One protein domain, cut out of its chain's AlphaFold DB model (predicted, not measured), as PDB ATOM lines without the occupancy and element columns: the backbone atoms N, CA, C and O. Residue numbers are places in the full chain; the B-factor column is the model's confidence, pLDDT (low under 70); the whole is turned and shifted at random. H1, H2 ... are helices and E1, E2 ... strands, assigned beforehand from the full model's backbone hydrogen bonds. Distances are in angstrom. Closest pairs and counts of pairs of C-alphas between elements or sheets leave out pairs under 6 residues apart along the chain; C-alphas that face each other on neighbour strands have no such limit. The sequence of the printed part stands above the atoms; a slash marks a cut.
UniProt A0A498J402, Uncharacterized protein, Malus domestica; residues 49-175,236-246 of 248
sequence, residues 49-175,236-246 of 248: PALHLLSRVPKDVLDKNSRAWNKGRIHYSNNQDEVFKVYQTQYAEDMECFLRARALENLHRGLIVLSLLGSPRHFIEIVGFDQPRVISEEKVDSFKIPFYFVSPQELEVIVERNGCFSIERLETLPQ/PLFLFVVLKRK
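Overview. This is residues 49 to 175 and 236 to 246 of the 248 residues of an uncharacterized protein of Malus domestica (UniProt A0A498J402). A small, twisted wall of three strands, E1, E3 and E2, makes one end of an elongated domain, with H4 packed on it; the long helix H1 runs from this end to the other, where the short helices H2 and H3 lie among loops. H1 reaches the sheet only with its residues 99 to 103. The printed part has 138 residues, with four named helices and three strands in the order H1 E1 H2 H3 H4 E2 E3; the sheet, E1 E3 E2, is antiparallel and the class is mixed, helices and strands. The whole is compact, with a radius of gyration of the C-alphas of 16.6 A and spans of 54 by 32 by 23 A.

Arrangement. Start at residues 49 to 81, which hold no named element, and go on into H1, residues 82 to 105. With its residues 92 to 100 alone, H1 touches H4, residues 152 to 162, at a steep tilt of 52 degrees, the same way; the closest C-alphas, of Glu 96 and Asn 162, are 6.2 A apart. Next look at the edge strand E1, residues 111 to 118, antiparallel to the inner strand E3, residues 237 to 245; N 114 and O 241 are 2.8 A apart, within hydrogen-bond range. On the other side of E3 find E2, residues 165 to 174, also antiparallel, with N 171 and O 240 at 2.9 A; E2 bends by 58 degrees at residue 168. H1 and H4 are on this sheet, in two layers, helices on one face of a sheet. H4 has a height over the sheet of 8.4 A and runs along the strands, at 21 degrees to E3 on the local plane. H2, residues 121 to 127, and H3, residues 137 to 142, are not on the sheet and are apart from each other. Every O i to N i+4 pair is within range in H1, H3 and H4, and 2 of 3 are in H2.

Along the chain. Find C-alpha 82 at (34.565, -55.377, 39.201); from there H1 runs 35.4 A to C-alpha 105 at (0.900, -51.360, 49.219). E1 is 20.8 A long, H2 11.2 A, H3 8.7 A and H4 15.4 A. E2 and E3 are each 25.2 A long, and E3 ends at C-alpha 245, (2.171, -45.300, 40.799).

Size, cuts and confidence. The two C-alphas farthest apart, of His 108 and Arg 133, are 55.6 A apart. Residues 176 to 235 are not printed, and C-alphas 175 and 236 are 5.7 A apart across the cut. Of the links that are printed whole, none is long. Mean pLDDT of the printed part is 81.0; look for low confidence, under 70, for instance at residues 118 to 134.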
ATOM      1  N   PRO A  49      18.452 -41.349  54.722       55.66
ATOM      2  CA  PRO A  49      17.912 -42.060  53.579       55.66
ATOM      3  C   PRO A  49      18.292 -43.539  53.667       55.66
ATOM      4  O   PRO A  49      19.306 -43.927  53.121       55.66
ATOM      5  N   ALA A  50      17.510 -44.390  54.333       63.78
ATOM      6  CA  ALA A  50      17.852 -45.805  54.555       63.78
ATOM      7  C   ALA A  50      18.127 -46.612  53.265       63.78
ATOM      8  O   ALA A  50      18.737 -47.671  53.318       63.78
ATOM      9  N   LEU A  51      17.724 -46.099  52.102       72.00
ATOM     10  CA  LEU A  51      17.873 -46.757  50.807       72.00
ATOM     11  C   LEU A  51      19.305 -46.783  50.250       72.00
ATOM     12  O   LEU A  51      19.511 -47.407  49.220       72.00
ATOM     13  N   HIS A  52      20.293 -46.143  50.889       75.94
ATOM     14  CA  HIS A  52      21.711 -46.375  50.548       75.94
ATOM     15  C   HIS A  52      22.264 -47.668  51.166       75.94
ATOM     16  O   HIS A  52      23.336 -48.119  50.766       75.94
ATOM     17  N   LEU A  53      21.568 -48.245  52.153       81.12
ATOM     18  CA  LEU A  53      21.952 -49.497  52.792       81.12
ATOM     19  C   LEU A  53      21.494 -50.676  51.927       81.12
ATOM     20  O   LEU A  53      20.308 -50.826  51.639       81.12
ATOM     21  N   LEU A  54      22.441 -51.525  51.553       87.81
ATOM     22  CA  LEU A  54      22.182 -52.783  50.872       87.81
ATOM     23  C   LEU A  54      21.594 -53.809  51.841       87.81
ATOM     24  O   LEU A  54      21.949 -53.852  53.021       87.81
ATOM     25  N   SER A  55      20.766 -54.710  51.318       88.50
ATOM     26  CA  SER A  55      20.222 -55.841  52.078       88.50
ATOM     27  C   SER A  55      21.315 -56.790  52.581       88.50
ATOM     28  O   SER A  55      21.137 -57.486  53.583       88.50
ATOM     29  N   ARG A  56      22.455 -56.821  51.882       87.94
ATOM     30  CA  ARG A  56      23.649 -57.596  52.221       87.94
ATOM     31  C   ARG A  56      24.883 -57.049  51.510       87.94
ATOM     32  O   ARG A  56      24.788 -56.427  50.456       87.94
ATOM     33  N   VAL A  57      26.054 -57.384  52.043       90.88
ATOM     34  CA  VAL A  57      27.319 -57.263  51.307       90.88
ATOM     35  C   VAL A  57      27.303 -58.236  50.113       90.88
ATOM     36  O   VAL A  57      26.967 -59.410  50.313       90.88
ATOM     37  N   PRO A  58      27.673 -57.805  48.889       94.00
ATOM     38  CA  PRO A  58      27.799 -58.709  47.747       94.00
ATOM     39  C   PRO A  58      28.789 -59.846  48.039       94.00
ATOM     40  O   PRO A  58      29.914 -59.612  48.472       94.00
ATOM     41  N   LYS A  59      28.400 -61.103  47.805       93.06
ATOM     42  CA  LYS A  59      29.233 -62.264  48.179       93.06
ATOM     43  C   LYS A  59      30.568 -62.293  47.433       93.06
ATOM     44  O   LYS A  59      31.592 -62.643  48.013       93.06
ATOM     45  N   ASP A  60      30.555 -61.854  46.179       94.31
ATOM     46  CA  ASP A  60      31.719 -61.864  45.295       94.31
ATOM     47  C   ASP A  60      32.852 -60.959  45.788       94.31
ATOM     48  O   ASP A  60      34.005 -61.198  45.442       94.31
ATOM     49  N   VAL A  61      32.558 -59.955  46.630       92.81
ATOM     50  CA  VAL A  61      33.601 -59.082  47.194       92.81
ATOM     51  C   VAL A  61      34.363 -59.711  48.357       92.81
ATOM     52  O   VAL A  61      35.400 -59.185  48.763       92.81
ATOM     53  N   LEU A  62      33.868 -60.842  48.868       91.81
ATOM     54  CA  LEU A  62      34.464 -61.631  49.948       91.81
ATOM     55  C   LEU A  62      35.146 -62.914  49.439       91.81
ATOM     56  O   LEU A  62      35.950 -63.503  50.160       91.81
ATOM     57  N   ASP A  63      34.845 -63.355  48.216       93.94
ATOM     58  CA  ASP A  63      35.421 -64.569  47.637       93.94
ATOM     59  C   ASP A  63      36.795 -64.291  47.023       93.94
ATOM     60  O   ASP A  63      36.893 -63.627  45.996       93.94
ATOM     61  N   LYS A  64      37.851 -64.871  47.605       93.56
ATOM     62  CA  LYS A  64      39.243 -64.741  47.136       93.56
ATOM     63  C   LYS A  64      39.468 -65.236  45.702       93.56
ATOM     64  O   LYS A  64      40.468 -64.865  45.091       93.56
ATOM     65  N   ASN A  65      38.574 -66.071  45.173       95.00
ATOM     66  CA  ASN A  65      38.647 -66.582  43.802       95.00
ATOM     67  C   ASN A  65      37.865 -65.715  42.802       95.00
ATOM     68  O   ASN A  65      37.969 -65.928  41.592       95.00
ATOM     69  N   SER A  66      37.081 -64.749  43.284       94.38
ATOM     70  CA  SER A  66      36.302 -63.852  42.442       94.38
ATOM     71  C   SER A  66      37.171 -62.750  41.844       94.38
ATOM     72  O   SER A  66      38.059 -62.195  42.490       94.38
ATOM     73  N   ARG A  67      36.845 -62.341  40.613       93.06
ATOM     74  CA  ARG A  67      37.433 -61.138  39.995       93.06
ATOM     75  C   ARG A  67      37.048 -59.855  40.737       93.06
ATOM     76  O   ARG A  67      37.718 -58.844  40.560       93.06
ATOM     77  N   ALA A  68      35.990 -59.906  41.547       93.75
ATOM     78  CA  ALA A  68      35.520 -58.808  42.380       93.75
ATOM     79  C   ALA A  68      36.027 -58.884  43.832       93.75
ATOM     80  O   ALA A  68      35.546 -58.118  44.664       93.75
ATOM     81  N   TRP A  69      36.983 -59.769  44.162       93.12
ATOM     82  CA  TRP A  69      37.549 -59.839  45.512       93.12
ATOM     83  C   TRP A  69      38.141 -58.490  45.936       93.12
ATOM     84  O   TRP A  69      39.127 -58.017  45.365       93.12
ATOM     85  N   ASN A  70      37.562 -57.868  46.965       89.00
ATOM     86  CA  ASN A  70      37.943 -56.517  47.366       89.00
ATOM     87  C   ASN A  70      39.038 -56.529  48.440       89.00
ATOM     88  O   ASN A  70      38.797 -56.213  49.610       89.00
ATOM     89  N   LYS A  71      40.243 -56.943  48.038       88.38
ATOM     90  CA  LYS A  71      41.409 -57.043  48.922       88.38
ATOM     91  C   LYS A  71      41.872 -55.668  49.427       88.38
ATOM     92  O   LYS A  71      42.013 -54.726  48.649       88.38
ATOM     93  N   GLY A  72      42.153 -55.566  50.723       82.06
ATOM     94  CA  GLY A  72      42.752 -54.406  51.386       82.06
ATOM     95  C   GLY A  72      41.829 -53.196  51.504       82.06
ATOM     96  O   GLY A  72      42.281 -52.117  51.878       82.06
ATOM     97  N   ARG A  73      40.544 -53.341  51.160       81.12
ATOM     98  CA  ARG A  73      39.574 -52.242  51.107       81.12
ATOM     99  C   ARG A  73      38.227 -52.678  51.642       81.12
ATOM    100  O   ARG A  73      37.812 -53.813  51.442       81.12
ATOM    101  N   ILE A  74      37.507 -51.749  52.258       80.88
ATOM    102  CA  ILE A  74      36.200 -52.018  52.876       80.88
ATOM    103  C   ILE A  74      35.017 -51.603  51.990       80.88
ATOM    104  O   ILE A  74      33.866 -51.762  52.385       80.88
ATOM    105  N   HIS A  75      35.277 -51.062  50.797       82.44
ATOM    106  CA  HIS A  75      34.260 -50.573  49.863       82.44
ATOM    107  C   HIS A  75      34.793 -50.564  48.417       82.44
ATOM    108  O   HIS A  75      36.005 -50.688  48.218       82.44
ATOM    109  N   TYR A  76      33.913 -50.452  47.416       80.56
ATOM    110  CA  TYR A  76      34.297 -50.333  45.997       80.56
ATOM    111  C   TYR A  76      34.997 -49.006  45.702       80.56
ATOM    112  O   TYR A  76      34.771 -48.055  46.442       80.56
ATOM    113  N   SER A  77      35.790 -48.916  44.624       72.44
ATOM    114  CA  SER A  77      36.492 -47.688  44.217       72.44
ATOM    115  C   SER A  77      36.157 -47.264  42.786       72.44
ATOM    116  O   SER A  77      36.298 -48.053  41.861       72.44
ATOM    117  N   ASN A  78      35.776 -45.997  42.585       65.50
ATOM    118  CA  ASN A  78      35.378 -45.438  41.283       65.50
ATOM    119  C   ASN A  78      34.362 -46.325  40.504       65.50
ATOM    120  O   ASN A  78      33.844 -47.313  41.007       65.50
ATOM    121  N   ASN A  79      33.985 -45.933  39.290       62.88
ATOM    122  CA  ASN A  79      32.844 -46.492  38.556       62.88
ATOM    123  C   ASN A  79      33.199 -47.587  37.528       62.88
ATOM    124  O   ASN A  79      32.384 -47.885  36.657       62.88
ATOM    125  N   GLN A  80      34.411 -48.157  37.571       62.03
ATOM    126  CA  GLN A  80      34.896 -49.059  36.509       62.03
ATOM    127  C   GLN A  80      35.566 -50.358  36.987       62.03
ATOM    128  O   GLN A  80      35.981 -51.147  36.137       62.03
ATOM    129  N   ASP A  81      35.653 -50.626  38.295       81.31
ATOM    130  CA  ASP A  81      36.190 -51.899  38.798       81.31
ATOM    131  C   ASP A  81      35.098 -52.982  38.965       81.31
ATOM    132  O   ASP A  81      33.896 -52.708  38.961       81.31
ATOM    133  N   GLU A  82      35.505 -54.253  39.040       91.06
ATOM    134  CA  GLU A  82      34.565 -55.377  39.201       91.06
ATOM    135  C   GLU A  82      33.821 -55.322  40.546       91.06
ATOM    136  O   GLU A  82      32.685 -55.784  40.639       91.06
ATOM    137  N   VAL A  83      34.420 -54.695  41.567       90.00
ATOM    138  CA  VAL A  83      33.811 -54.486  42.887       90.00
ATOM    139  C   VAL A  83      32.613 -53.538  42.773       90.00
ATOM    140  O   VAL A  83      31.539 -53.822  43.297       90.00
ATOM    141  N   PHE A  84      32.755 -52.436  42.039       89.19
ATOM    142  CA  PHE A  84      31.691 -51.474  41.777       89.19
ATOM    143  C   PHE A  84      30.493 -52.153  41.118       89.19
ATOM    144  O   PHE A  84      29.365 -51.976  41.571       89.19
ATOM    145  N   LYS A  85      30.724 -52.986  40.096       92.00
ATOM    146  CA  LYS A  85      29.646 -53.667  39.358       92.00
ATOM    147  C   LYS A  85      28.836 -54.618  40.236       92.00
ATOM    148  O   LYS A  85      27.613 -54.671  40.105       92.00
ATOM    149  N   VAL A  86      29.480 -55.365  41.132       94.38
ATOM    150  CA  VAL A  86      28.751 -56.281  42.029       94.38
ATOM    151  C   VAL A  86      27.955 -55.523  43.092       94.38
ATOM    152  O   VAL A  86      26.829 -55.908  43.401       94.38
ATOM    153  N   TYR A  87      28.471 -54.393  43.581       92.62
ATOM    154  CA  TYR A  87      27.718 -53.469  44.436       92.62
ATOM    155  C   TYR A  87      26.522 -52.840  43.706       92.62
ATOM    156  O   TYR A  87      25.407 -52.858  44.225       92.62
ATOM    157  N   GLN A  88      26.736 -52.356  42.480       92.75
ATOM    158  CA  GLN A  88      25.696 -51.805  41.608       92.75
ATOM    159  C   GLN A  88      24.588 -52.831  41.340       92.75
ATOM    160  O   GLN A  88      23.403 -52.503  41.396       92.75
ATOM    161  N   THR A  89      24.967 -54.084  41.088       94.69
ATOM    162  CA  THR A  89      24.019 -55.181  40.855       94.69
ATOM    163  C   THR A  89      23.172 -55.448  42.097       94.69
ATOM    164  O   THR A  89      21.946 -55.458  41.998       94.69
ATOM    165  N   GLN A  90      23.797 -55.576  43.274       95.38
ATOM    166  CA  GLN A  90      23.076 -55.790  44.533       95.38
ATOM    167  C   GLN A  90      22.116 -54.632  44.843       95.38
ATOM    168  O   GLN A  90      20.971 -54.871  45.220       95.38
ATOM    169  N   TYR A  91      22.541 -53.384  44.618       93.44
ATOM    170  CA  TYR A  91      21.678 -52.215  44.789       93.44
ATOM    171  C   TYR A  91      20.455 -52.247  43.864       93.44
ATOM    172  O   TYR A  91      19.334 -51.987  44.299       93.44
ATOM    173  N   ALA A  92      20.656 -52.573  42.585       95.06
ATOM    174  CA  ALA A  92      19.567 -52.644  41.619       95.06
ATOM    175  C   ALA A  92      18.541 -53.730  41.986       95.06
ATOM    176  O   ALA A  92      17.342 -53.517  41.804       95.06
ATOM    177  N   GLU A  93      18.991 -54.873  42.512       94.69
ATOM    178  CA  GLU A  93      18.116 -55.929  43.044       94.69
ATOM    179  C   GLU A  93      17.314 -55.448  44.261       94.69
ATOM    180  O   GLU A  93      16.091 -55.624  44.308       94.69
ATOM    181  N   ASP A  94      17.982 -54.804  45.220       92.69
ATOM    182  CA  ASP A  94      17.362 -54.302  46.449       92.69
ATOM    183  C   ASP A  94      16.310 -53.225  46.144       92.69
ATOM    184  O   ASP A  94      15.178 -53.292  46.636       92.69
ATOM    185  N   MET A  95      16.641 -52.267  45.273       91.56
ATOM    186  CA  MET A  95      15.710 -51.219  44.853       91.56
ATOM    187  C   MET A  95      14.547 -51.768  44.035       91.56
ATOM    188  O   MET A  95      13.417 -51.306  44.196       91.56
ATOM    189  N   GLU A  96      14.772 -52.772  43.188       93.00
ATOM    190  CA  GLU A  96      13.673 -53.423  42.483       93.00
ATOM    191  C   GLU A  96      12.708 -54.101  43.465       93.00
ATOM    192  O   GLU A  96      11.491 -53.930  43.335       93.00
ATOM    193  N   CYS A  97      13.228 -54.817  44.466       88.38
ATOM    194  CA  CYS A  97      12.416 -55.436  45.513       88.38
ATOM    195  C   CYS A  97      11.626 -54.384  46.303       88.38
ATOM    196  O   CYS A  97      10.415 -54.535  46.484       88.38
ATOM    197  N   PHE A  98      12.281 -53.292  46.707       87.88
ATOM    198  CA  PHE A  98      11.642 -52.166  47.386       87.88
ATOM    199  C   PHE A  98      10.496 -51.572  46.555       87.88
ATOM    200  O   PHE A  98       9.374 -51.447  47.048       87.88
ATOM    201  N   LEU A  99      10.742 -51.254  45.280       88.62
ATOM    202  CA  LEU A  99       9.724 -50.688  44.394       88.62
ATOM    203  C   LEU A  99       8.564 -51.668  44.184       88.62
ATOM    204  O   LEU A  99       7.406 -51.264  44.254       88.62
ATOM    205  N   ARG A 100       8.832 -52.966  43.992       88.12
ATOM    206  CA  ARG A 100       7.771 -53.986  43.885       88.12
ATOM    207  C   ARG A 100       6.927 -54.076  45.157       88.12
ATOM    208  O   ARG A 100       5.706 -54.119  45.051       88.12
ATOM    209  N   ALA A 101       7.539 -54.051  46.339       82.69
ATOM    210  CA  ALA A 101       6.803 -54.059  47.604       82.69
ATOM    211  C   ALA A 101       5.920 -52.808  47.748       82.69
ATOM    212  O   ALA A 101       4.715 -52.909  47.978       82.69
ATOM    213  N   ARG A 102       6.481 -51.619  47.492       82.62
ATOM    214  CA  ARG A 102       5.732 -50.353  47.526       82.62
ATOM    215  C   ARG A 102       4.608 -50.293  46.496       82.62
ATOM    216  O   ARG A 102       3.584 -49.663  46.735       82.62
ATOM    217  N   ALA A 103       4.770 -50.957  45.359       84.94
ATOM    218  CA  ALA A 103       3.741 -51.071  44.335       84.94
ATOM    219  C   ALA A 103       2.521 -51.902  44.782       84.94
ATOM    220  O   ALA A 103       1.424 -51.659  44.274       84.94
ATOM    221  N   LEU A 104       2.699 -52.869  45.690       79.81
ATOM    222  CA  LEU A 104       1.609 -53.681  46.247       79.81
ATOM    223  C   LEU A 104       0.821 -52.934  47.326       79.81
ATOM    224  O   LEU A 104      -0.387 -53.114  47.441       79.81
ATOM    225  N   GLU A 105       1.502 -52.101  48.107       74.50
ATOM    226  CA  GLU A 105       0.900 -51.360  49.219       74.50
ATOM    227  C   GLU A 105       0.247 -50.045  48.777       74.50
ATOM    228  O   GLU A 105      -0.714 -49.589  49.395       74.50
ATOM    229  N   ASN A 106       0.773 -49.410  47.725       68.81
ATOM    230  CA  ASN A 106       0.328 -48.087  47.312       68.81
ATOM    231  C   ASN A 106      -0.876 -48.164  46.361       68.81
ATOM    232  O   ASN A 106      -0.845 -48.860  45.341       68.81
ATOM    233  N   LEU A 107      -1.925 -47.398  46.676       64.19
ATOM    234  CA  LEU A 107      -3.128 -47.288  45.853       64.19
ATOM    235  C   LEU A 107      -2.797 -46.713  44.468       64.19
ATOM    236  O   LEU A 107      -1.793 -46.022  44.263       64.19
ATOM    237  N   HIS A 108      -3.669 -46.976  43.491       67.75
ATOM    238  CA  HIS A 108      -3.533 -46.405  42.152       67.75
ATOM    239  C   HIS A 108      -3.353 -44.881  42.223       67.75
ATOM    240  O   HIS A 108      -4.115 -44.194  42.899       67.75
ATOM    241  N   ARG A 109      -2.360 -44.357  41.486       69.75
ATOM    242  CA  ARG A 109      -1.968 -42.932  41.444       69.75
ATOM    243  C   ARG A 109      -1.330 -42.369  42.723       69.75
ATOM    244  O   ARG A 109      -1.089 -41.165  42.768       69.75
ATOM    245  N   GLY A 110      -1.015 -43.201  43.716       76.00
ATOM    246  CA  GLY A 110      -0.260 -42.778  44.892       76.00
ATOM    247  C   GLY A 110       1.145 -42.275  44.544       76.00
ATOM    248  O   GLY A 110       1.767 -42.736  43.581       76.00
ATOM    249  N   LEU A 111       1.632 -41.318  45.334       81.50
ATOM    250  CA  LEU A 111       2.985 -40.774  45.233       81.50
ATOM    251  C   LEU A 111       3.896 -41.412  46.282       81.50
ATOM    252  O   LEU A 111       3.445 -41.792  47.361       81.50
ATOM    253  N   ILE A 112       5.181 -41.512  45.960       82.56
ATOM    254  CA  ILE A 112       6.248 -41.862  46.895       82.56
ATOM    255  C   ILE A 112       7.321 -40.793  46.760       82.56
ATOM    256  O   ILE A 112       7.768 -40.503  45.652       82.56
ATOM    257  N   VAL A 113       7.725 -40.218  47.886       82.31
ATOM    258  CA  VAL A 113       8.842 -39.276  47.950       82.31
ATOM    259  C   VAL A 113      10.030 -40.008  48.553       82.31
ATOM    260  O   VAL A 113       9.911 -40.586  49.630       82.31
ATOM    261  N   LEU A 114      11.157 -40.005  47.846       81.81
ATOM    262  CA  LEU A 114      12.411 -40.592  48.300       81.81
ATOM    263  C   LEU A 114      13.466 -39.496  48.425       81.81
ATOM    264  O   LEU A 114      13.617 -38.652  47.541       81.81
ATOM    265  N   SER A 115      14.219 -39.561  49.515       77.06
ATOM    266  CA  SER A 115      15.506 -38.892  49.654       77.06
ATOM    267  C   SER A 115      16.574 -39.977  49.603       77.06
ATOM    268  O   SER A 115      16.450 -40.977  50.310       77.06
ATOM    269  N   LEU A 116      17.580 -39.830  48.742       78.38
ATOM    270  CA  LEU A 116      18.685 -40.784  48.591       78.38
ATOM    271  C   LEU A 116      20.018 -40.049  48.730       78.38
ATOM    272  O   LEU A 116      20.147 -38.918  48.260       78.38
ATOM    273  N   LEU A 117      21.027 -40.695  49.322       73.38
ATOM    274  CA  LEU A 117      22.405 -40.212  49.197       73.38
ATOM    275  C   LEU A 117      22.894 -40.534  47.785       73.38
ATOM    276  O   LEU A 117      23.160 -41.688  47.451       73.38
ATOM    277  N   GLY A 118      22.988 -39.500  46.962       64.00
ATOM    278  CA  GLY A 118      23.697 -39.522  45.694       64.00
ATOM    279  C   GLY A 118      25.202 -39.404  45.917       64.00
ATOM    280  O   GLY A 118      25.667 -38.829  46.899       64.00
ATOM    281  N   SER A 119      25.971 -39.985  45.001       62.44
ATOM    282  CA  SER A 119      27.424 -40.138  45.129       62.44
ATOM    283  C   SER A 119      28.180 -38.812  45.289       62.44
ATOM    284  O   SER A 119      28.147 -37.977  44.383       62.44
ATOM    285  N   PRO A 120      28.997 -38.662  46.345       53.00
ATOM    286  CA  PRO A 120      30.253 -37.945  46.258       53.00
ATOM    287  C   PRO A 120      31.368 -38.975  46.043       53.00
ATOM    288  O   PRO A 120      31.686 -39.774  46.928       53.00
ATOM    289  N   ARG A 121      31.987 -38.942  44.860       50.44
ATOM    290  CA  ARG A 121      33.105 -39.817  44.449       50.44
ATOM    291  C   ARG A 121      34.221 -39.942  45.507       50.44
ATOM    292  O   ARG A 121      34.869 -40.978  45.570       50.44
ATOM    293  N   HIS A 122      34.378 -38.946  46.381       52.88
ATOM    294  CA  HIS A 122      35.445 -38.874  47.382       52.88
ATOM    295  C   HIS A 122      35.097 -39.433  48.771       52.88
ATOM    296  O   HIS A 122      36.017 -39.694  49.538       52.88
ATOM    297  N   PHE A 123      33.825 -39.683  49.125       51.03
ATOM    298  CA  PHE A 123      33.506 -40.334  50.417       51.03
ATOM    299  C   PHE A 123      34.188 -41.702  50.523       51.03
ATOM    300  O   PHE A 123      34.758 -42.073  51.543       51.03
ATOM    301  N   ILE A 124      34.201 -42.408  49.400       52.56
ATOM    302  CA  ILE A 124      34.862 -43.693  49.226       52.56
ATOM    303  C   ILE A 124      36.391 -43.562  49.310       52.56
ATOM    304  O   ILE A 124      37.049 -44.407  49.913       52.56
ATOM    305  N   GLU A 125      36.964 -42.511  48.723       51.75
ATOM    306  CA  GLU A 125      38.417 -42.308  48.673       51.75
ATOM    307  C   GLU A 125      38.999 -41.879  50.027       51.75
ATOM    308  O   GLU A 125      40.092 -42.312  50.402       51.75
ATOM    309  N   ILE A 126      38.259 -41.082  50.803       51.66
ATOM    310  CA  ILE A 126      38.708 -40.613  52.118       51.66
ATOM    311  C   ILE A 126      38.662 -41.761  53.137       51.66
ATOM    312  O   ILE A 126      39.638 -41.941  53.866       51.66
ATOM    313  N   VAL A 127      37.603 -42.584  53.121       51.06
ATOM    314  CA  VAL A 127      37.468 -43.791  53.966       51.06
ATOM    315  C   VAL A 127      38.430 -44.914  53.535       51.06
ATOM    316  O   VAL A 127      38.830 -45.742  54.350       51.06
ATOM    317  N   GLY A 128      38.799 -44.961  52.253       50.34
ATOM    318  CA  GLY A 128      39.473 -46.107  51.641       50.34
ATOM    319  C   GLY A 128      40.978 -46.250  51.885       50.34
ATOM    320  O   GLY A 128      41.514 -47.304  51.556       50.34
ATOM    321  N   PHE A 129      41.675 -45.254  52.434       46.66
ATOM    322  CA  PHE A 129      43.136 -45.313  52.574       46.66
ATOM    323  C   PHE A 129      43.599 -44.692  53.891       46.66
ATOM    324  O   PHE A 129      43.256 -43.548  54.179       46.66
ATOM    325  N   ASP A 130      44.398 -45.463  54.628       51.28
ATOM    326  CA  ASP A 130      44.928 -45.231  55.980       51.28
ATOM    327  C   ASP A 130      44.029 -45.741  57.108       51.28
ATOM    328  O   ASP A 130      43.659 -45.030  58.039       51.28
ATOM    329  N   GLN A 131      43.731 -47.044  57.052       55.16
ATOM    330  CA  GLN A 131      43.394 -47.748  58.282       55.16
ATOM    331  C   GLN A 131      44.534 -47.577  59.296       55.16
ATOM    332  O   GLN A 131      45.707 -47.608  58.901       55.16
ATOM    333  N   PRO A 132      44.224 -47.434  60.597       54.34
ATOM    334  CA  PRO A 132      45.242 -47.454  61.632       54.34
ATOM    335  C   PRO A 132      46.159 -48.661  61.418       54.34
ATOM    336  O   PRO A 132      45.675 -49.773  61.202       54.34
ATOM    337  N   ARG A 133      47.482 -48.471  61.529       57.56
ATOM    338  CA  ARG A 133      48.495 -49.548  61.411       57.56
ATOM    339  C   ARG A 133      48.243 -50.754  62.337       57.56
ATOM    340  O   ARG A 133      48.917 -51.769  62.221       57.56
ATOM    341  N   VAL A 134      47.305 -50.615  63.271       59.91
ATOM    342  CA  VAL A 134      46.907 -51.579  64.295       59.91
ATOM    343  C   VAL A 134      45.914 -52.631  63.765       59.91
ATOM    344  O   VAL A 134      45.743 -53.673  64.393       59.91
ATOM    345  N   ILE A 135      45.278 -52.421  62.606       72.88
ATOM    346  CA  ILE A 135      44.296 -53.368  62.053       72.88
ATOM    347  C   ILE A 135      44.983 -54.401  61.147       72.88
ATOM    348  O   ILE A 135      45.687 -54.056  60.200       72.88
ATOM    349  N   SER A 136      44.758 -55.691  61.413       81.25
ATOM    350  CA  SER A 136      45.272 -56.786  60.578       81.25
ATOM    351  C   SER A 136      44.609 -56.805  59.196       81.25
ATOM    352  O   SER A 136      43.379 -56.760  59.123       81.25
ATOM    353  N   GLU A 137      45.392 -57.005  58.131       81.69
ATOM    354  CA  GLU A 137      44.920 -57.099  56.733       81.69
ATOM    355  C   GLU A 137      43.752 -58.089  56.562       81.69
ATOM    356  O   GLU A 137      42.773 -57.784  55.893       81.69
ATOM    357  N   GLU A 138      43.771 -59.229  57.260       85.25
ATOM    358  CA  GLU A 138      42.689 -60.226  57.221       85.25
ATOM    359  C   GLU A 138      41.329 -59.684  57.708       85.25
ATOM    360  O   GLU A 138      40.276 -59.979  57.128       85.25
ATOM    361  N   LYS A 139      41.329 -58.851  58.756       84.44
ATOM    362  CA  LYS A 139      40.107 -58.192  59.250       84.44
ATOM    363  C   LYS A 139      39.580 -57.163  58.248       84.44
ATOM    364  O   LYS A 139      38.370 -56.999  58.130       84.44
ATOM    365  N   VAL A 140      40.473 -56.507  57.507       82.88
ATOM    366  CA  VAL A 140      40.114 -55.584  56.415       82.88
ATOM    367  C   VAL A 140      39.517 -56.336  55.232       82.88
ATOM    368  O   VAL A 140      38.485 -55.942  54.690       82.88
ATOM    369  N   ASP A 141      40.139 -57.448  54.850       86.38
ATOM    370  CA  ASP A 141      39.710 -58.276  53.726       86.38
ATOM    371  C   ASP A 141      38.322 -58.879  53.959       86.38
ATOM    372  O   ASP A 141      37.535 -58.970  53.017       86.38
ATOM    373  N   SER A 142      37.999 -59.227  55.206       86.69
ATOM    374  CA  SER A 142      36.706 -59.800  55.599       86.69
ATOM    375  C   SER A 142      35.596 -58.769  55.830       86.69
ATOM    376  O   SER A 142      34.420 -59.129  55.777       86.69
ATOM    377  N   PHE A 143      35.928 -57.494  56.049       85.81
ATOM    378  CA  PHE A 143      34.945 -56.441  56.298       85.81
ATOM    379  C   PHE A 143      34.625 -55.638  55.043       85.81
ATOM    380  O   PHE A 143      35.529 -55.170  54.347       85.81
ATOM    381  N   LYS A 144      33.334 -55.429  54.781       85.81
ATOM    382  CA  LYS A 144      32.845 -54.574  53.698       85.81
ATOM    383  C   LYS A 144      31.630 -53.795  54.180       85.81
ATOM    384  O   LYS A 144      30.748 -54.359  54.825       85.81
ATOM    385  N   ILE A 145      31.570 -52.513  53.849       82.31
ATOM    386  CA  ILE A 145      30.432 -51.661  54.184       82.31
ATOM    387  C   ILE A 145      29.317 -51.936  53.163       82.31
ATOM    388  O   ILE A 145      29.579 -51.867  51.958       82.31
ATOM    389  N   PRO A 146      28.083 -52.242  53.599       85.94
ATOM    390  CA  PRO A 146      26.958 -52.527  52.712       85.94
ATOM    391  C   PRO A 146      26.284 -51.235  52.231       85.94
ATOM    392  O   PRO A 146      25.072 -51.101  52.339       85.94
ATOM    393  N   PHE A 147      27.050 -50.252  51.756       83.56
ATOM    394  CA  PHE A 147      26.500 -49.001  51.232       83.56
ATOM    395  C   PHE A 147      26.617 -48.955  49.711       83.56
ATOM    396  O   PHE A 147      27.553 -49.497  49.125       83.56
ATOM    397  N   TYR A 148      25.664 -48.287  49.071       85.81
ATOM    398  CA  TYR A 148      25.747 -47.915  47.667       85.81
ATOM    399  C   TYR A 148      25.182 -46.518  47.451       85.81
ATOM    400  O   TYR A 148      24.137 -46.158  47.995       85.81
ATOM    401  N   PHE A 149      25.873 -45.739  46.624       83.88
ATOM    402  CA  PHE A 149      25.474 -44.381  46.278       83.88
ATOM    403  C   PHE A 149      25.053 -44.331  44.816       83.88
ATOM    404  O   PHE A 149      25.899 -44.302  43.922       83.88
ATOM    405  N   VAL A 150      23.743 -44.317  44.591       87.12
ATOM    406  CA  VAL A 150      23.155 -44.329  43.250       87.12
ATOM    407  C   VAL A 150      23.317 -42.976  42.554       87.12
ATOM    408  O   VAL A 150      23.218 -41.914  43.173       87.12
ATOM    409  N   SER A 151      23.560 -43.005  41.248       87.00
ATOM    410  CA  SER A 151      23.472 -41.835  40.374       87.00
ATOM    411  C   SER A 151      22.042 -41.621  39.854       87.00
ATOM    412  O   SER A 151      21.264 -42.574  39.769       87.00
ATOM    413  N   PRO A 152      21.676 -40.391  39.442       88.00
ATOM    414  CA  PRO A 152      20.385 -40.132  38.805       88.00
ATOM    415  C   PRO A 152      20.082 -41.099  37.648       88.00
ATOM    416  O   PRO A 152      18.995 -41.666  37.592       88.00
ATOM    417  N   GLN A 153      21.072 -41.349  36.786       90.44
ATOM    418  CA  GLN A 153      20.922 -42.185  35.593       90.44
ATOM    419  C   GLN A 153      20.670 -43.655  35.943       90.44
ATOM    420  O   GLN A 153      19.837 -44.315  35.328       90.44
ATOM    421  N   GLU A 154      21.373 -44.191  36.945       91.94
ATOM    422  CA  GLU A 154      21.129 -45.563  37.406       91.94
ATOM    423  C   GLU A 154      19.725 -45.715  37.988       91.94
ATOM    424  O   GLU A 154      19.058 -46.720  37.739       91.94
ATOM    425  N   LEU A 155      19.260 -44.714  38.741       91.81
ATOM    426  CA  LEU A 155      17.927 -44.746  39.323       91.81
ATOM    427  C   LEU A 155      16.835 -44.701  38.250       91.81
ATOM    428  O   LEU A 155      15.864 -45.452  38.354       91.81
ATOM    429  N   GLU A 156      16.999 -43.870  37.217       94.88
ATOM    430  CA  GLU A 156      16.100 -43.827  36.057       94.88
ATOM    431  C   GLU A 156      15.961 -45.213  35.426       94.88
ATOM    432  O   GLU A 156      14.848 -45.735  35.330       94.88
ATOM    433  N   VAL A 157      17.086 -45.867  35.119       96.19
ATOM    434  CA  VAL A 157      17.104 -47.218  34.537       96.19
ATOM    435  C   VAL A 157      16.397 -48.236  35.440       96.19
ATOM    436  O   VAL A 157      15.624 -49.065  34.952       96.19
ATOM    437  N   ILE A 158      16.625 -48.186  36.757       96.31
ATOM    438  CA  ILE A 158      15.984 -49.099  37.718       96.31
ATOM    439  C   ILE A 158      14.463 -48.892  37.746       96.31
ATOM    440  O   ILE A 158      13.707 -49.868  37.704       96.31
ATOM    441  N   VAL A 159      13.996 -47.640  37.804       95.38
ATOM    442  CA  VAL A 159      12.560 -47.316  37.858       95.38
ATOM    443  C   VAL A 159      11.863 -47.680  36.547       95.38
ATOM    444  O   VAL A 159      10.774 -48.263  36.571       95.38
ATOM    445  N   GLU A 160      12.491 -47.389  35.407       95.81
ATOM    446  CA  GLU A 160      11.987 -47.769  34.088       95.81
ATOM    447  C   GLU A 160      11.854 -49.287  33.955       95.81
ATOM    448  O   GLU A 160      10.774 -49.772  33.608       95.81
ATOM    449  N   ARG A 161      12.906 -50.042  34.312       95.62
ATOM    450  CA  ARG A 161      12.907 -51.515  34.292       95.62
ATOM    451  C   ARG A 161      11.819 -52.103  35.183       95.62
ATOM    452  O   ARG A 161      11.160 -53.069  34.803       95.62
ATOM    453  N   ASN A 162      11.633 -51.543  36.378       94.62
ATOM    454  CA  ASN A 162      10.622 -52.000  37.325       94.62
ATOM    455  C   ASN A 162       9.190 -51.802  36.793       94.62
ATOM    456  O   ASN A 162       8.300 -52.603  37.092       94.62
ATOM    457  N   GLY A 163       8.955 -50.733  36.026       94.31
ATOM    458  CA  GLY A 163       7.705 -50.494  35.307       94.31
ATOM    459  C   GLY A 163       6.492 -50.146  36.177       94.31
ATOM    460  O   GLY A 163       5.458 -49.776  35.629       94.31
ATOM    461  N   CYS A 164       6.590 -50.202  37.511       92.06
ATOM    462  CA  CYS A 164       5.466 -49.947  38.419       92.06
ATOM    463  C   CYS A 164       5.201 -48.459  38.672       92.06
ATOM    464  O   CYS A 164       4.092 -48.105  39.088       92.06
ATOM    465  N   PHE A 165       6.199 -47.607  38.439       92.19
ATOM    466  CA  PHE A 165       6.157 -46.173  38.711       92.19
ATOM    467  C   PHE A 165       6.611 -45.348  37.497       92.19
ATOM    468  O   PHE A 165       7.278 -45.861  36.593       92.19
ATOM    469  N   SER A 166       6.214 -44.076  37.463       94.06
ATOM    470  CA  SER A 166       6.850 -43.005  36.685       94.06
ATOM    471  C   SER A 166       7.636 -42.088  37.618       94.06
ATOM    472  O   SER A 166       7.258 -41.915  38.778       94.06
ATOM    473  N   ILE A 167       8.721 -41.502  37.116       93.62
ATOM    474  CA  ILE A 167       9.444 -40.430  37.803       93.62
ATOM    475  C   ILE A 167       8.745 -39.117  37.449       93.62
ATOM    476  O   ILE A 167       8.718 -38.727  36.287       93.62
ATOM    477  N   GLU A 168       8.165 -38.446  38.441       92.06
ATOM    478  CA  GLU A 168       7.551 -37.121  38.263       92.06
ATOM    479  C   GLU A 168       8.556 -35.999  38.537       92.06
ATOM    480  O   GLU A 168       8.444 -34.905  37.988       92.06
ATOM    481  N   ARG A 169       9.539 -36.261  39.406       87.19
ATOM    482  CA  ARG A 169      10.628 -35.336  39.717       87.19
ATOM    483  C   ARG A 169      11.864 -36.116  40.147       87.19
ATOM    484  O   ARG A 169      11.755 -37.036  40.953       87.19
ATOM    485  N   LEU A 170      13.018 -35.719  39.627       88.50
ATOM    486  CA  LEU A 170      14.335 -36.200  40.028       88.50
ATOM    487  C   LEU A 170      15.261 -34.991  40.079       88.50
ATOM    488  O   LEU A 170      15.604 -34.415  39.051       88.50
ATOM    489  N   GLU A 171      15.617 -34.576  41.286       84.06
ATOM    490  CA  GLU A 171      16.442 -33.397  41.519       84.06
ATOM    491  C   GLU A 171      17.679 -33.772  42.318       84.06
ATOM    492  O   GLU A 171      17.627 -34.538  43.278       84.06
ATOM    493  N   THR A 172      18.804 -33.200  41.913       79.19
ATOM    494  CA  THR A 172      20.063 -33.310  42.637       79.19
ATOM    495  C   THR A 172      20.217 -32.059  43.491       79.19
ATOM    496  O   THR A 172      20.432 -30.965  42.970       79.19
ATOM    497  N   LEU A 173      20.084 -32.214  44.802       73.88
ATOM    498  CA  LEU A 173      20.165 -31.123  45.760       73.88
ATOM    499  C   LEU A 173      21.529 -31.143  46.453       73.88
ATOM    500  O   LEU A 173      21.983 -32.208  46.881       73.88
ATOM    501  N   PRO A 174      22.195 -29.989  46.618       68.00
ATOM    502  CA  PRO A 174      23.385 -29.932  47.451       68.00
ATOM    503  C   PRO A 174      22.999 -30.300  48.884       68.00
ATOM    504  O   PRO A 174      22.005 -29.789  49.407       68.00
ATOM    505  N   GLN A 175      23.794 -31.144  49.547       61.91
ATOM    506  CA  GLN A 175      23.658 -31.341  50.986       61.91
ATOM    507  C   GLN A 175      23.791 -29.979  51.679       61.91
ATOM    508  O   GLN A 175      24.852 -29.349  51.669       61.91
ATOM    509  N   PRO A 236      28.387 -33.964  48.756       59.16
ATOM    510  CA  PRO A 236      27.404 -35.033  48.719       59.16
ATOM    511  C   PRO A 236      26.087 -34.485  48.182       59.16
ATOM    512  O   PRO A 236      25.606 -33.428  48.608       59.16
ATOM    513  N   LEU A 237      25.544 -35.186  47.198       67.88
ATOM    514  CA  LEU A 237      24.312 -34.790  46.548       67.88
ATOM    515  C   LEU A 237      23.191 -35.601  47.177       67.88
ATOM    516  O   LEU A 237      23.287 -36.817  47.266       67.88
ATOM    517  N   PHE A 238      22.118 -34.952  47.611       75.56
ATOM    518  CA  PHE A 238      20.876 -35.665  47.864       75.56
ATOM    519  C   PHE A 238      20.117 -35.783  46.554       75.56
ATOM    520  O   PHE A 238      19.932 -34.788  45.856       75.56
ATOM    521  N   LEU A 239      19.653 -36.984  46.230       79.44
ATOM    522  CA  LEU A 239      18.661 -37.149  45.181       79.44
ATOM    523  C   LEU A 239      17.284 -37.045  45.822       79.44
ATOM    524  O   LEU A 239      16.912 -37.877  46.651       79.44
ATOM    525  N   PHE A 240      16.548 -36.010  45.441       83.00
ATOM    526  CA  PHE A 240      15.138 -35.858  45.753       83.00
ATOM    527  C   PHE A 240      14.322 -36.445  44.607       83.00
ATOM    528  O   PHE A 240      14.427 -35.997  43.464       83.00
ATOM    529  N   VAL A 241      13.518 -37.457  44.912       85.00
ATOM    530  CA  VAL A 241      12.807 -38.241  43.903       85.00
ATOM    531  C   VAL A 241      11.333 -38.303  44.254       85.00
ATOM    532  O   VAL A 241      10.968 -38.662  45.371       85.00
ATOM    533  N   VAL A 242      10.478 -37.998  43.284       85.56
ATOM    534  CA  VAL A 242       9.033 -38.199  43.382       85.56
ATOM    535  C   VAL A 242       8.631 -39.238  42.352       85.56
ATOM    536  O   VAL A 242       8.774 -39.027  41.147       85.56
ATOM    537  N   LEU A 243       8.119 -40.362  42.840       87.00
ATOM    538  CA  LEU A 243       7.610 -41.460  42.032       87.00
ATOM    539  C   LEU A 243       6.086 -41.486  42.091       87.00
ATOM    540  O   LEU A 243       5.499 -41.287  43.154       87.00
ATOM    541  N   LYS A 244       5.438 -41.796  40.971       87.44
ATOM    542  CA  LYS A 244       3.983 -41.942  40.880       87.44
ATOM    543  C   LYS A 244       3.602 -43.328  40.409       87.44
ATOM    544  O   LYS A 244       4.126 -43.829  39.417       87.44
ATOM    545  N   ARG A 245       2.673 -43.963  41.124       88.19
ATOM    546  CA  ARG A 245       2.171 -45.300  40.799       88.19
ATOM    547  C   ARG A 245       1.430 -45.272  39.464       88.19
ATOM    548  O   ARG A 245       0.434 -44.558  39.320       88.19
ATOM    549  N   LYS A 246       1.890 -46.083  38.510       87.50
ATOM    550  CA  LYS A 246       1.206 -46.267  37.227       87.50
ATOM    551  C   LYS A 246      -0.134 -46.974  37.439       87.50
ATOM    552  O   LYS A 246      -0.270 -47.855  38.288       87.50
TER     553      LYS A 246